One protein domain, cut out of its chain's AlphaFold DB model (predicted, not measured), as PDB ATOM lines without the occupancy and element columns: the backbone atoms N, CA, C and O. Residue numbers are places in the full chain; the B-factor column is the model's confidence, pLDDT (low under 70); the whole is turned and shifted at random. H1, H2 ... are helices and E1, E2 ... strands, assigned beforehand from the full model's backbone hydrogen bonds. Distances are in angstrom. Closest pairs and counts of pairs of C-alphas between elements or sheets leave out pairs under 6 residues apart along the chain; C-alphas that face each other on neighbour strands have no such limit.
ATOM      1  N   GLY A   2     190.771 145.379 195.837       56.53
ATOM      2  CA  GLY A   2     191.108 145.521 194.402       56.53
ATOM      3  C   GLY A   2     192.397 144.850 193.893       56.53
ATOM      4  O   GLY A   2     192.378 144.243 192.841       56.53
ATOM      5  N   VAL A   3     193.492 144.835 194.665       60.09
ATOM      6  CA  VAL A   3     194.796 144.305 194.185       60.09
ATOM      7  C   VAL A   3     194.784 142.794 193.884       60.09
ATOM      8  O   VAL A   3     195.629 142.303 193.142       60.09
ATOM      9  N   VAL A   4     193.876 142.037 194.506       59.00
ATOM     10  CA  VAL A   4     193.768 140.584 194.282       59.00
ATOM     11  C   VAL A   4     193.005 140.312 192.987       59.00
ATOM     12  O   VAL A   4     193.488 139.551 192.151       59.00
ATOM     13  N   GLU A   5     191.882 140.998 192.801       69.31
ATOM     14  CA  GLU A   5     191.075 140.955 191.582       69.31
ATOM     15  C   GLU A   5     191.870 141.429 190.359       69.31
ATOM     16  O   GLU A   5     191.869 140.735 189.347       69.31
ATOM     17  N   ASP A   6     192.668 142.495 190.485       75.50
ATOM     18  CA  ASP A   6     193.530 142.987 189.399       75.50
ATOM     19  C   ASP A   6     194.560 141.937 188.944       75.50
ATOM     20  O   ASP A   6     194.855 141.798 187.759       75.50
ATOM     21  N   ALA A   7     195.136 141.180 189.885       70.44
ATOM     22  CA  ALA A   7     196.125 140.149 189.570       70.44
ATOM     23  C   ALA A   7     195.491 138.911 188.921       70.44
ATOM     24  O   ALA A   7     196.133 138.250 188.104       70.44
ATOM     25  N   LYS A   8     194.249 138.590 189.296       75.56
ATOM     26  CA  LYS A   8     193.477 137.505 188.691       75.56
ATOM     27  C   LYS A   8     193.060 137.865 187.266       75.56
ATOM     28  O   LYS A   8     193.246 137.051 186.372       75.56
ATOM     29  N   GLN A   9     192.586 139.091 187.064       81.19
ATOM     30  CA  GLN A   9     192.144 139.568 185.760       81.19
ATOM     31  C   GLN A   9     193.296 139.621 184.750       81.19
ATOM     32  O   GLN A   9     193.174 139.077 183.662       81.19
ATOM     33  N   ARG A  10     194.474 140.121 185.150       81.62
ATOM     34  CA  ARG A  10     195.678 140.093 184.294       81.62
ATOM     35  C   ARG A  10     196.137 138.686 183.920       81.62
ATOM     36  O   ARG A  10     196.710 138.484 182.858       81.62
ATOM     37  N   LEU A  11     195.948 137.716 184.816       83.19
ATOM     38  CA  LEU A  11     196.275 136.325 184.520       83.19
ATOM     39  C   LEU A  11     195.296 135.743 183.490       83.19
ATOM     40  O   LEU A  11     195.725 134.998 182.618       83.19
ATOM     41  N   GLU A  12     194.008 136.079 183.587       83.12
ATOM     42  CA  GLU A  12     192.979 135.660 182.627       83.12
ATOM     43  C   GLU A  12     193.209 136.288 181.246       83.12
ATOM     44  O   GLU A  12     193.224 135.556 180.261       83.12
ATOM     45  N   GLU A  13     193.535 137.579 181.183       87.06
ATOM     46  CA  GLU A  13     193.934 138.265 179.944       87.06
ATOM     47  C   GLU A  13     195.154 137.600 179.287       87.06
ATOM     48  O   GLU A  13     195.159 137.359 178.082       87.06
ATOM     49  N   LEU A  14     196.166 137.230 180.083       85.81
ATOM     50  CA  LEU A  14     197.347 136.527 179.575       85.81
ATOM     51  C   LEU A  14     196.989 135.138 179.020       85.81
ATOM     52  O   LEU A  14     197.519 134.721 177.991       85.81
ATOM     53  N   ILE A  15     196.105 134.400 179.697       84.19
ATOM     54  CA  ILE A  15     195.649 133.087 179.225       84.19
ATOM     55  C   ILE A  15     194.883 133.242 177.913       84.19
ATOM     56  O   ILE A  15     195.129 132.466 176.993       84.19
ATOM     57  N   GLU A  16     193.992 134.226 177.799       84.25
ATOM     58  CA  GLU A  16     193.230 134.489 176.575       84.25
ATOM     59  C   GLU A  16     194.141 134.895 175.408       84.25
ATOM     60  O   GLU A  16     194.057 134.294 174.335       84.25
ATOM     61  N   GLU A  17     195.069 135.833 175.625       86.81
ATOM     62  CA  GLU A  17     196.024 136.290 174.605       86.81
ATOM     63  C   GLU A  17     196.843 135.125 174.036       86.81
ATOM     64  O   GLU A  17     197.008 134.984 172.820       86.81
ATOM     65  N   TYR A  18     197.341 134.260 174.915       83.62
ATOM     66  CA  TYR A  18     198.166 133.132 174.510       83.62
ATOM     67  C   TYR A  18     197.331 131.971 173.955       83.62
ATOM     68  O   TYR A  18     197.781 131.292 173.031       83.62
ATOM     69  N   SER A  19     196.090 131.795 174.415       83.31
ATOM     70  CA  SER A  19     195.163 130.796 173.866       83.31
ATOM     71  C   SER A  19     194.784 131.084 172.411       83.31
ATOM     72  O   SER A  19     194.562 130.146 171.648       83.31
ATOM     73  N   LEU A  20     194.777 132.356 171.988       81.94
ATOM     74  CA  LEU A  20     194.581 132.728 170.578       81.94
ATOM     75  C   LEU A  20     195.708 132.214 169.670       81.94
ATOM     76  O   LEU A  20     195.466 131.883 168.512       81.94
ATOM     77  N   ARG A  21     196.941 132.141 170.186       80.06
ATOM     78  CA  ARG A  21     198.120 131.671 169.440       80.06
ATOM     79  C   ARG A  21     198.318 130.163 169.566       80.06
ATOM     80  O   ARG A  21     198.802 129.522 168.637       80.06
ATOM     81  N   ASN A  22     197.944 129.599 170.710       78.44
ATOM     82  CA  ASN A  22     198.042 128.178 171.003       78.44
ATOM     83  C   ASN A  22     196.827 127.730 171.839       78.44
ATOM     84  O   ASN A  22     196.839 127.856 173.066       78.44
ATOM     85  N   PRO A  23     195.790 127.150 171.202       78.75
ATOM     86  CA  PRO A  23     194.534 126.790 171.866       78.75
ATOM     87  C   PRO A  23     194.700 125.821 173.040       78.75
ATOM     88  O   PRO A  23     193.860 125.771 173.936       78.75
ATOM     89  N   LYS A  24     195.798 125.055 173.061       75.75
ATOM     90  CA  LYS A  24     196.089 124.085 174.122       75.75
ATOM     91  C   LYS A  24     196.441 124.755 175.451       75.75
ATOM     92  O   LYS A  24     196.425 124.084 176.474       75.75
ATOM     93  N   ILE A  25     196.720 126.059 175.472       76.19
ATOM     94  CA  ILE A  25     197.028 126.807 176.701       76.19
ATOM     95  C   ILE A  25     195.807 126.934 177.621       76.19
ATOM     96  O   ILE A  25     195.961 127.062 178.835       76.19
ATOM     97  N   ALA A  26     194.592 126.813 177.082       67.31
ATOM     98  CA  ALA A  26     193.390 126.700 177.904       67.31
ATOM     99  C   ALA A  26     193.386 125.412 178.754       67.31
ATOM    100  O   ALA A  26     192.735 125.354 179.801       67.31
ATOM    101  N   GLU A  27     194.135 124.388 178.334       72.56
ATOM    102  CA  GLU A  27     194.322 123.154 179.082       72.56
ATOM    103  C   GLU A  27     195.553 123.227 179.999       72.56
ATOM    104  O   GLU A  27     196.568 123.841 179.656       72.56
ATOM    105  N   PRO A  28     195.517 122.548 181.161       63.03
ATOM    106  CA  PRO A  28     196.638 122.521 182.095       63.03
ATOM    107  C   PRO A  28     197.955 122.090 181.436       63.03
ATOM    108  O   PRO A  28     198.989 122.732 181.629       63.03
ATOM    109  N   ASP A  29     197.904 121.024 180.641       67.31
ATOM    110  CA  ASP A  29     199.089 120.416 180.047       67.31
ATOM    111  C   ASP A  29     199.647 121.268 178.902       67.31
ATOM    112  O   ASP A  29     200.862 121.409 178.783       67.31
ATOM    113  N   GLY A  30     198.796 121.939 178.121       74.25
ATOM    114  CA  GLY A  30     199.274 122.847 177.077       74.25
ATOM    115  C   GLY A  30     199.805 124.174 177.621       74.25
ATOM    116  O   GLY A  30     200.794 124.684 177.098       74.25
ATOM    117  N   ALA A  31     199.244 124.693 178.720       74.38
ATOM    118  CA  ALA A  31     199.824 125.828 179.448       74.38
ATOM    119  C   ALA A  31     201.180 125.471 180.061       74.38
ATOM    120  O   ALA A  31     202.081 126.308 180.154       74.38
ATOM    121  N   ALA A  32     201.332 124.222 180.505       74.06
ATOM    122  CA  ALA A  32     202.635 123.717 180.854       74.06
ATOM    123  C   ALA A  32     203.508 123.688 179.602       74.06
ATOM    124  O   ALA A  32     204.547 124.308 179.641       74.06
ATOM    125  N   ASP A  33     203.176 123.027 178.507       81.06
ATOM    126  CA  ASP A  33     204.139 122.802 177.418       81.06
ATOM    127  C   ASP A  33     204.574 124.051 176.635       81.06
ATOM    128  O   ASP A  33     205.651 124.048 176.031       81.06
ATOM    129  N   ASP A  34     203.816 125.145 176.709       85.19
ATOM    130  CA  ASP A  34     204.161 126.396 176.041       85.19
ATOM    131  C   ASP A  34     205.266 127.189 176.772       85.19
ATOM    132  O   ASP A  34     205.101 127.699 177.886       85.19
ATOM    133  N   TRP A  35     206.434 127.301 176.132       85.50
ATOM    134  CA  TRP A  35     207.592 127.992 176.707       85.50
ATOM    135  C   TRP A  35     207.381 129.507 176.842       85.50
ATOM    136  O   TRP A  35     207.824 130.094 177.831       85.50
ATOM    137  N   LEU A  36     206.695 130.135 175.885       86.06
ATOM    138  CA  LEU A  36     206.478 131.583 175.888       86.06
ATOM    139  C   LEU A  36     205.498 131.974 176.995       86.06
ATOM    140  O   LEU A  36     205.736 132.940 177.718       86.06
ATOM    141  N   PHE A  37     204.450 131.175 177.187       87.31
ATOM    142  CA  PHE A  37     203.524 131.347 178.299       87.31
ATOM    143  C   PHE A  37     204.226 131.163 179.653       87.31
ATOM    144  O   PHE A  37     204.040 131.968 180.569       87.31
ATOM    145  N   ARG A  38     205.104 130.155 179.790       87.25
ATOM    146  CA  ARG A  38     205.915 129.960 181.009       87.25
ATOM    147  C   ARG A  38     206.774 131.168 181.353       87.25
ATOM    148  O   ARG A  38     206.837 131.537 182.530       87.25
ATOM    149  N   ASP A  39     207.455 131.745 180.370       85.81
ATOM    150  CA  ASP A  39     208.311 132.905 180.604       85.81
ATOM    151  C   ASP A  39     207.481 134.156 180.923       85.81
ATOM    152  O   ASP A  39     207.788 134.833 181.904       85.81
ATOM    153  N   ALA A  40     206.355 134.386 180.240       85.62
ATOM    154  CA  ALA A  40     205.446 135.489 180.562       85.62
ATOM    155  C   ALA A  40     204.886 135.387 181.995       85.62
ATOM    156  O   ALA A  40     204.931 136.350 182.769       85.62
ATOM    157  N   VAL A  41     204.443 134.193 182.409       85.31
ATOM    158  CA  VAL A  41     203.961 133.936 183.776       85.31
ATOM    159  C   VAL A  41     205.070 134.165 184.814       85.31
ATOM    160  O   VAL A  41     204.838 134.696 185.911       85.31
ATOM    161  N   LYS A  42     206.305 133.800 184.477       85.69
ATOM    162  CA  LYS A  42     207.473 134.009 185.330       85.69
ATOM    163  C   LYS A  42     207.837 135.482 185.456       85.69
ATOM    164  O   LYS A  42     208.118 135.909 186.571       85.69
ATOM    165  N   GLU A  43     207.828 136.249 184.377       83.50
ATOM    166  CA  GLU A  43     208.177 137.670 184.408       83.50
ATOM    167  C   GLU A  43     207.113 138.506 185.112       83.50
ATOM    168  O   GLU A  43     207.420 139.248 186.046       83.50
ATOM    169  N   GLN A  44     205.848 138.333 184.734       81.62
ATOM    170  CA  GLN A  44     204.761 139.165 185.245       81.62
ATOM    171  C   GLN A  44     204.371 138.789 186.678       81.62
ATOM    172  O   GLN A  44     204.156 139.651 187.538       81.62
ATOM    173  N   PHE A  45     204.325 137.490 186.984       80.56
ATOM    174  CA  PHE A  45     203.824 137.012 188.273       80.56
ATOM    175  C   PHE A  45     204.926 136.470 189.184       80.56
ATOM    176  O   PHE A  45     204.710 136.345 190.396       80.56
ATOM    177  N   GLY A  46     206.143 136.244 188.685       79.75
ATOM    178  CA  GLY A  46     207.212 135.625 189.470       79.75
ATOM    179  C   GLY A  46     206.896 134.166 189.791       79.75
ATOM    180  O   GLY A  46     207.200 133.710 190.894       79.75
ATOM    181  N   ILE A  47     206.217 133.450 188.891       83.00
ATOM    182  CA  ILE A  47     205.831 132.046 189.069       83.00
ATOM    183  C   ILE A  47     206.548 131.209 188.010       83.00
ATOM    184  O   ILE A  47     206.457 131.479 186.824       83.00
ATOM    185  N   ARG A  48     207.279 130.180 188.434       84.38
ATOM    186  CA  ARG A  48     208.026 129.284 187.547       84.38
ATOM    187  C   ARG A  48     207.373 127.915 187.482       84.38
ATOM    188  O   ARG A  48     206.966 127.384 188.514       84.38
ATOM    189  N   TYR A  49     207.388 127.301 186.311       84.12
ATOM    190  CA  TYR A  49     207.077 125.886 186.189       84.12
ATOM    191  C   TYR A  49     208.290 125.027 186.585       84.12
ATOM    192  O   TYR A  49     209.422 125.283 186.165       84.12
ATOM    193  N   ASP A  50     208.076 124.031 187.442       82.69
ATOM    194  CA  ASP A  50     209.057 123.004 187.786       82.69
ATOM    195  C   ASP A  50     208.749 121.734 186.995       82.69
ATOM    196  O   ASP A  50     207.858 120.966 187.356       82.69
ATOM    197  N   ILE A  51     209.518 121.515 185.927       78.88
ATOM    198  CA  ILE A  51     209.373 120.372 185.016       78.88
ATOM    199  C   ILE A  51     209.519 119.048 185.774       78.88
ATOM    200  O   ILE A  51     208.790 118.099 185.516       78.88
ATOM    201  N   SER A  52     210.422 118.975 186.757       75.62
ATOM    202  CA  SER A  52     210.660 117.737 187.508       75.62
ATOM    203  C   SER A  52     209.488 117.350 188.406       75.62
ATOM    204  O   SER A  52     209.397 116.202 188.832       75.62
ATOM    205  N   ARG A  53     208.619 118.309 188.735       74.12
ATOM    206  CA  ARG A  53     207.456 118.103 189.608       74.12
ATOM    207  C   ARG A  53     206.130 118.325 188.899       74.12
ATOM    208  O   ARG A  53     205.101 118.222 189.555       74.12
ATOM    209  N   MET A  54     206.165 118.672 187.614       75.38
ATOM    210  CA  MET A  54     205.004 119.103 186.838       75.38
ATOM    211  C   MET A  54     204.120 120.095 187.615       75.38
ATOM    212  O   MET A  54     202.920 119.902 187.768       75.38
ATOM    213  N   THR A  55     204.734 121.102 188.250       78.25
ATOM    214  CA  THR A  55     204.030 122.001 189.185       78.25
ATOM    215  C   THR A  55     204.534 123.439 189.081       78.25
ATOM    216  O   THR A  55     205.737 123.679 188.985       78.25
ATOM    217  N   TRP A  56     203.627 124.411 189.191       79.19
ATOM    218  CA  TRP A  56     203.952 125.838 189.259       79.19
ATOM    219  C   TRP A  56     204.330 126.278 190.678       79.19
ATOM    220  O   TRP A  56     203.658 125.951 191.656       79.19
ATOM    221  N   LEU A  57     205.420 127.036 190.805       77.81
ATOM    222  CA  LEU A  57     205.999 127.456 192.080       77.81
ATOM    223  C   LEU A  57     206.344 128.952 192.072       77.81
ATOM    224  O   LEU A  57     206.910 129.445 191.099       77.81
ATOM    225  N   PRO A  58     206.106 129.692 193.169       76.75
ATOM    226  CA  PRO A  58     206.550 131.077 193.277       76.75
ATOM    227  C   PRO A  58     208.084 131.183 193.344       76.75
ATOM    228  O   PRO A  58     208.765 130.375 193.985       76.75
ATOM    229  N   GLN A  59     208.636 132.228 192.735       69.25
ATOM    230  CA  GLN A  59     210.061 132.533 192.732       69.25
ATOM    231  C   GLN A  59     210.523 132.910 194.154       69.25
ATOM    232  O   GLN A  59     210.035 133.859 194.764       69.25
ATOM    233  N   GLY A  60     211.456 132.127 194.710       63.53
ATOM    234  CA  GLY A  60     212.127 132.421 195.987       63.53
ATOM    235  C   GLY A  60     211.402 132.004 197.278       63.53
ATOM    236  O   GLY A  60     211.802 132.450 198.351       63.53
ATOM    237  N   GLY A  61     210.359 131.164 197.233       57.44
ATOM    238  CA  GLY A  61     209.557 130.820 198.420       57.44
ATOM    239  C   GLY A  61     209.314 129.326 198.648       57.44
ATOM    240  O   GLY A  61     209.238 128.543 197.706       57.44
ATOM    241  N   LYS A  62     209.169 128.946 199.930       53.41
ATOM    242  CA  LYS A  62     208.810 127.595 200.406       53.41
ATOM    243  C   LYS A  62     207.551 127.071 199.701       53.41
ATOM    244  O   LYS A  62     206.657 127.857 199.399       53.41
ATOM    245  N   LYS A  63     207.494 125.741 199.514       53.44
ATOM    246  CA  LYS A  63     206.366 124.984 198.940       53.44
ATOM    247  C   LYS A  63     205.027 125.616 199.345       53.44
ATOM    248  O   LYS A  63     204.679 125.602 200.526       53.44
ATOM    249  N   VAL A  64     204.283 126.147 198.377       52.53
ATOM    250  CA  VAL A  64     202.843 126.334 198.564       52.53
ATOM    251  C   VAL A  64     202.289 124.917 198.694       52.53
ATOM    252  O   VAL A  64     202.645 124.061 197.884       52.53
ATOM    253  N   LYS A  65     201.542 124.618 199.766       49.66
ATOM    254  CA  LYS A  65     200.850 123.325 199.880       49.66
ATOM    255  C   LYS A  65     199.987 123.212 198.629       49.66
ATOM    256  O   LYS A  65     199.065 124.006 198.474       49.66
ATOM    257  N   SER A  66     200.341 122.299 197.731       46.44
ATOM    258  CA  SER A  66     199.506 121.971 196.588       46.44
ATOM    259  C   SER A  66     198.143 121.576 197.148       46.44
ATOM    260  O   SER A  66     198.042 120.636 197.940       46.44
ATOM    261  N   CYS A  67     197.103 122.343 196.823       43.97
ATOM    262  CA  CYS A  67     195.739 121.899 197.064       43.97
ATOM    263  C   CYS A  67     195.516 120.710 196.134       43.97
ATOM    264  O   CYS A  67     195.277 120.873 194.945       43.97
ATOM    265  N   SER A  68     195.661 119.500 196.667       44.22
ATOM    266  CA  SER A  68     195.583 118.244 195.919       44.22
ATOM    267  C   SER A  68     194.161 117.852 195.508       44.22
ATOM    268  O   SER A  68     193.929 116.695 195.171       44.22
ATOM    269  N   LYS A  69     193.192 118.771 195.535       47.91
ATOM    270  CA  LYS A  69     191.806 118.470 195.175       47.91
ATOM    271  C   LYS A  69     191.174 119.624 194.394       47.91
ATOM    272  O   LYS A  69     190.894 120.674 194.959       47.91
ATOM    273  N   ALA A  70     190.919 119.330 193.119       42.62
ATOM    274  CA  ALA A  70     189.877 119.890 192.255       42.62
ATOM    275  C   ALA A  70     190.109 121.218 191.511       42.62
ATOM    276  O   ALA A  70     189.170 121.688 190.882       42.62
ATOM    277  N   GLY A  71     191.320 121.780 191.487       54.16
ATOM    278  CA  GLY A  71     191.606 122.950 190.650       54.16
ATOM    279  C   GLY A  71     192.739 122.681 189.666       54.16
ATOM    280  O   GLY A  71     193.784 122.178 190.078       54.16
ATOM    281  N   GLY A  72     192.543 122.982 188.384       61.28
ATOM    282  CA  GLY A  72     193.556 122.794 187.341       61.28
ATOM    283  C   GLY A  72     194.803 123.668 187.548       61.28
ATOM    284  O   GLY A  72     194.943 124.398 188.534       61.28
ATOM    285  N   ILE A  73     195.734 123.641 186.590       64.56
ATOM    286  CA  ILE A  73     196.940 124.494 186.612       64.56
ATOM    287  C   ILE A  73     196.584 125.982 186.754       64.56
ATOM    288  O   ILE A  73     197.250 126.700 187.504       64.56
ATOM    289  N   LEU A  74     195.486 126.419 186.137       64.88
ATOM    290  CA  LEU A  74     194.981 127.787 186.242       64.88
ATOM    291  C   LEU A  74     194.539 128.146 187.665       64.88
ATOM    292  O   LEU A  74     194.820 129.245 188.138       64.88
ATOM    293  N   ASP A  75     193.948 127.210 188.404       68.62
ATOM    294  CA  ASP A  75     193.561 127.439 189.800       68.62
ATOM    295  C   ASP A  75     194.778 127.465 190.727       68.62
ATOM    296  O   ASP A  75     194.821 128.223 191.697       68.62
ATOM    297  N   THR A  76     195.823 126.706 190.388       69.12
ATOM    298  CA  THR A  76     197.118 126.801 191.073       69.12
ATOM    299  C   THR A  76     197.764 128.168 190.835       69.12
ATOM    300  O   THR A  76     198.261 128.780 191.783       69.12
ATOM    301  N   LEU A  77     197.723 128.687 189.603       70.06
ATOM    302  CA  LEU A  77     198.220 130.027 189.280       70.06
ATOM    303  C   LEU A  77     197.408 131.118 189.993       70.06
ATOM    304  O   LEU A  77     198.007 131.981 190.638       70.06
ATOM    305  N   ARG A  78     196.071 131.022 190.000       75.12
ATOM    306  CA  ARG A  78     195.178 131.919 190.758       75.12
ATOM    307  C   ARG A  78     195.526 131.939 192.248       75.12
ATOM    308  O   ARG A  78     195.775 133.008 192.800       75.12
ATOM    309  N   LEU A  79     195.663 130.772 192.885       72.00
ATOM    310  CA  LEU A  79     196.037 130.658 194.304       72.00
ATOM    311  C   LEU A  79     197.409 131.278 194.612       72.00
ATOM    312  O   LEU A  79     197.612 131.893 195.667       72.00
ATOM    313  N   VAL A  80     198.383 131.120 193.710       70.06
ATOM    314  CA  VAL A  80     199.718 131.707 193.886       70.06
ATOM    315  C   VAL A  80     199.671 133.230 193.727       70.06
ATOM    316  O   VAL A  80     200.286 133.931 194.543       70.06
ATOM    317  N   CYS A  81     198.914 133.742 192.752       71.94
ATOM    318  CA  CYS A  81     198.676 135.173 192.550       71.94
ATOM    319  C   CYS A  81     197.969 135.806 193.757       71.94
ATOM    320  O   CYS A  81     198.483 136.779 194.318       71.94
ATOM    321  N   GLU A  82     196.892 135.200 194.262       74.56
ATOM    322  CA  GLU A  82     196.210 135.622 195.494       74.56
ATOM    323  C   GLU A  82     197.169 135.640 196.692       74.56
ATOM    324  O   GLU A  82     197.249 136.608 197.459       74.56
ATOM    325  N   GLY A  83     197.964 134.579 196.839       71.81
ATOM    326  CA  GLY A  83     198.964 134.469 197.892       71.81
ATOM    327  C   GLY A  83     200.056 135.539 197.803       71.81
ATOM    328  O   GLY A  83     200.608 135.934 198.839       71.81
ATOM    329  N   LYS A  84     200.405 136.006 196.598       70.50
ATOM    330  CA  LYS A  84     201.379 137.086 196.368       70.50
ATOM    331  C   LYS A  84     200.759 138.453 196.656       70.50
ATOM    332  O   LYS A  84     201.296 139.167 197.505       70.50
ATOM    333  N   ALA A  85     199.599 138.758 196.078       70.31
ATOM    334  CA  ALA A  85     198.861 139.999 196.315       70.31
ATOM    335  C   ALA A  85     198.569 140.204 197.813       70.31
ATOM    336  O   ALA A  85     198.798 141.280 198.368       70.31
ATOM    337  N   ARG A  86     198.194 139.137 198.533       73.19
ATOM    338  CA  ARG A  86     197.985 139.179 199.990       73.19
ATOM    339  C   ARG A  86     199.273 139.451 200.773       73.19
ATOM    340  O   ARG A  86     199.233 140.121 201.807       73.19
ATOM    341  N   ARG A  87     200.423 138.932 200.328       71.56
ATOM    342  CA  ARG A  87     201.732 139.202 200.955       71.56
ATOM    343  C   ARG A  87     202.189 140.635 200.706       71.56
ATOM    344  O   ARG A  87     202.701 141.260 201.632       71.56
ATOM    345  N   GLU A  88     201.975 141.161 199.508       70.94
ATOM    346  CA  GLU A  88     202.278 142.553 199.175       70.94
ATOM    347  C   GLU A  88     201.372 143.530 199.924       70.94
ATOM    348  O   GLU A  88     201.880 144.464 200.538       70.94
ATOM    349  N   ALA A  89     200.066 143.260 200.002       73.25
ATOM    350  CA  ALA A  89     199.142 144.042 200.820       73.25
ATOM    351  C   ALA A  89     199.565 144.057 202.301       73.25
ATOM    352  O   ALA A  89     199.596 145.113 202.930       73.25
ATOM    353  N   LYS A  90     199.985 142.908 202.854       75.19
ATOM    354  CA  LYS A  90     200.524 142.826 204.225       75.19
ATOM    355  C   LYS A  90     201.840 143.588 204.406       75.19
ATOM    356  O   LYS A  90     202.069 144.126 205.486       75.19
ATOM    357  N   ARG A  91     202.717 143.618 203.395       72.62
ATOM    358  CA  ARG A  91     203.953 144.419 203.427       72.62
ATOM    359  C   ARG A  91     203.634 145.913 203.420       72.62
ATOM    360  O   ARG A  91     204.149 146.615 204.281       72.62
ATOM    361  N   LYS A  92     202.726 146.354 202.543       70.44
ATOM    362  CA  LYS A  92     202.265 147.749 202.460       70.44
ATOM    363  C   LYS A  92     201.565 148.212 203.747       70.44
ATOM    364  O   LYS A  92     201.839 149.306 204.227       70.44
ATOM    365  N   ALA A  93     200.748 147.353 204.362       68.31
ATOM    366  CA  ALA A  93     200.103 147.638 205.648       68.31
ATOM    367  C   ALA A  93     201.092 147.678 206.831       68.31
ATOM    368  O   ALA A  93     200.893 148.418 207.786       68.31
ATOM    369  N   LYS A  94     202.179 146.894 206.794       62.88
ATOM    370  CA  LYS A  94     203.231 146.954 207.825       62.88
ATOM    371  C   LYS A  94     204.114 148.191 207.688       62.88
ATOM    372  O   LYS A  94     204.488 148.756 208.709       62.88
ATOM    373  N   SER A  95     204.408 148.634 206.465       54.97
ATOM    374  CA  SER A  95     205.158 149.874 206.231       54.97
ATOM    375  C   SER A  95     204.357 151.137 206.559       54.97
ATOM    376  O   SER A  95     204.962 152.160 206.857       54.97
ATOM    377  N   SER A  96     203.019 151.079 206.553       50.53
ATOM    378  CA  SER A  96     202.164 152.207 206.957       50.53
ATOM    379  C   SER A  96     201.952 152.317 208.472       50.53
ATOM    380  O   SER A  96     201.517 153.360 208.941       50.53
TER     381      SER A  96
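This is residues 2 to 96 of the 290 residues of an uncharacterized protein of Perkinsus olseni (UniProt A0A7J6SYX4). Two long helices, H1 and H5, run opposite ways side by side over part of their length, with the shorter H4 as a loosely set third helix close to both. The small strand hairpin E1 E2 packs on H4 and on residues 73 to 84 of H5, on the side away from H1, while the short helices H2 and H3 turn the chain at one end and residues 90 to 96 of H5 stick out at the other. A long link without a named element, residues 59 to 72, loops from E2 to H5. The printed part has 95 residues, with five named helices and two named strands that follow each other along the chain as H1 H2 H3 H4 E1 E2 H5; the class is mostly helix, and the two strands form one antiparallel sheet, in the order E1 - E2. It is compact, with a radius of gyration of the C-alphas of 13.5 A, and elongated, spanning 44 by 26 by 24 A.

H1, residues 2 to 21, touches H5, residues 73 to 96, with residues 3 to 11 alone, and the closest C-alphas are those of Val 4 and Ala 85, 5.5 A apart. They run opposite ways at a shallow tilt of 33 degrees, only just short of steep. H2, residues 23 to 26, touches H1, closest at the C-alphas of Ser 19 and Ile 25, 5.2 A. H3, residues 28 to 33, touches H2 only at the corner, closest at the C-alphas of Ile 25 and Ala 31, 4.0 A. H3 and H5 only just touch, with 3 pairs of C-alphas within 8 A, closest Pro 28 and Ile 73, 4.9 A. H4, residues 35 to 45, is close to but not clearly touching H1, at a shallow tilt of 14 degrees, opposite ways, with the C-alphas of Tyr 18 and Phe 37 closest at 6.8 A. H4 is also close to but not clearly touching H5, the same way at 22 degrees, with the C-alphas of Phe 45 and Cys 81 closest at 6.9 A. E1, residues 47 to 50, and E2, residues 55 to 58, form an antiparallel hairpin, with N 48 and O 57 at 2.8 A and N 57 and O 48 at 2.8 A, within hydrogen-bond range. The closest C-alphas of H4 and E1 are those of Lys 42 and Arg 48, 5.2 A, and of E2 and H5 those of Pro 58 and Val 80, 6.9 A. Every O i to N i+4 pair is within hydrogen-bond range in H3, H4 and H5, and 15 of 16 are in H1; H2 is too short for such a pair.

H1 begins at C-alpha 2, (191.108, 145.521, 194.402), and is 29.4 A long. H2 is 6.1 A, H3 8.8 A, H4 15.1 A, E1 9.7 A and E2 10.3 A long. H5 is 34.8 A long and ends at C-alpha 96, (202.164, 152.207, 206.957).

The two C-alphas farthest apart are those of Pro 23 and Ser 96, 44.0 A. The printed part has no cut, and the link from E2 to H5 is long. Mean pLDDT of the printed part is 72.4, and low confidence includes residues 59 to 76 and 93 to 96.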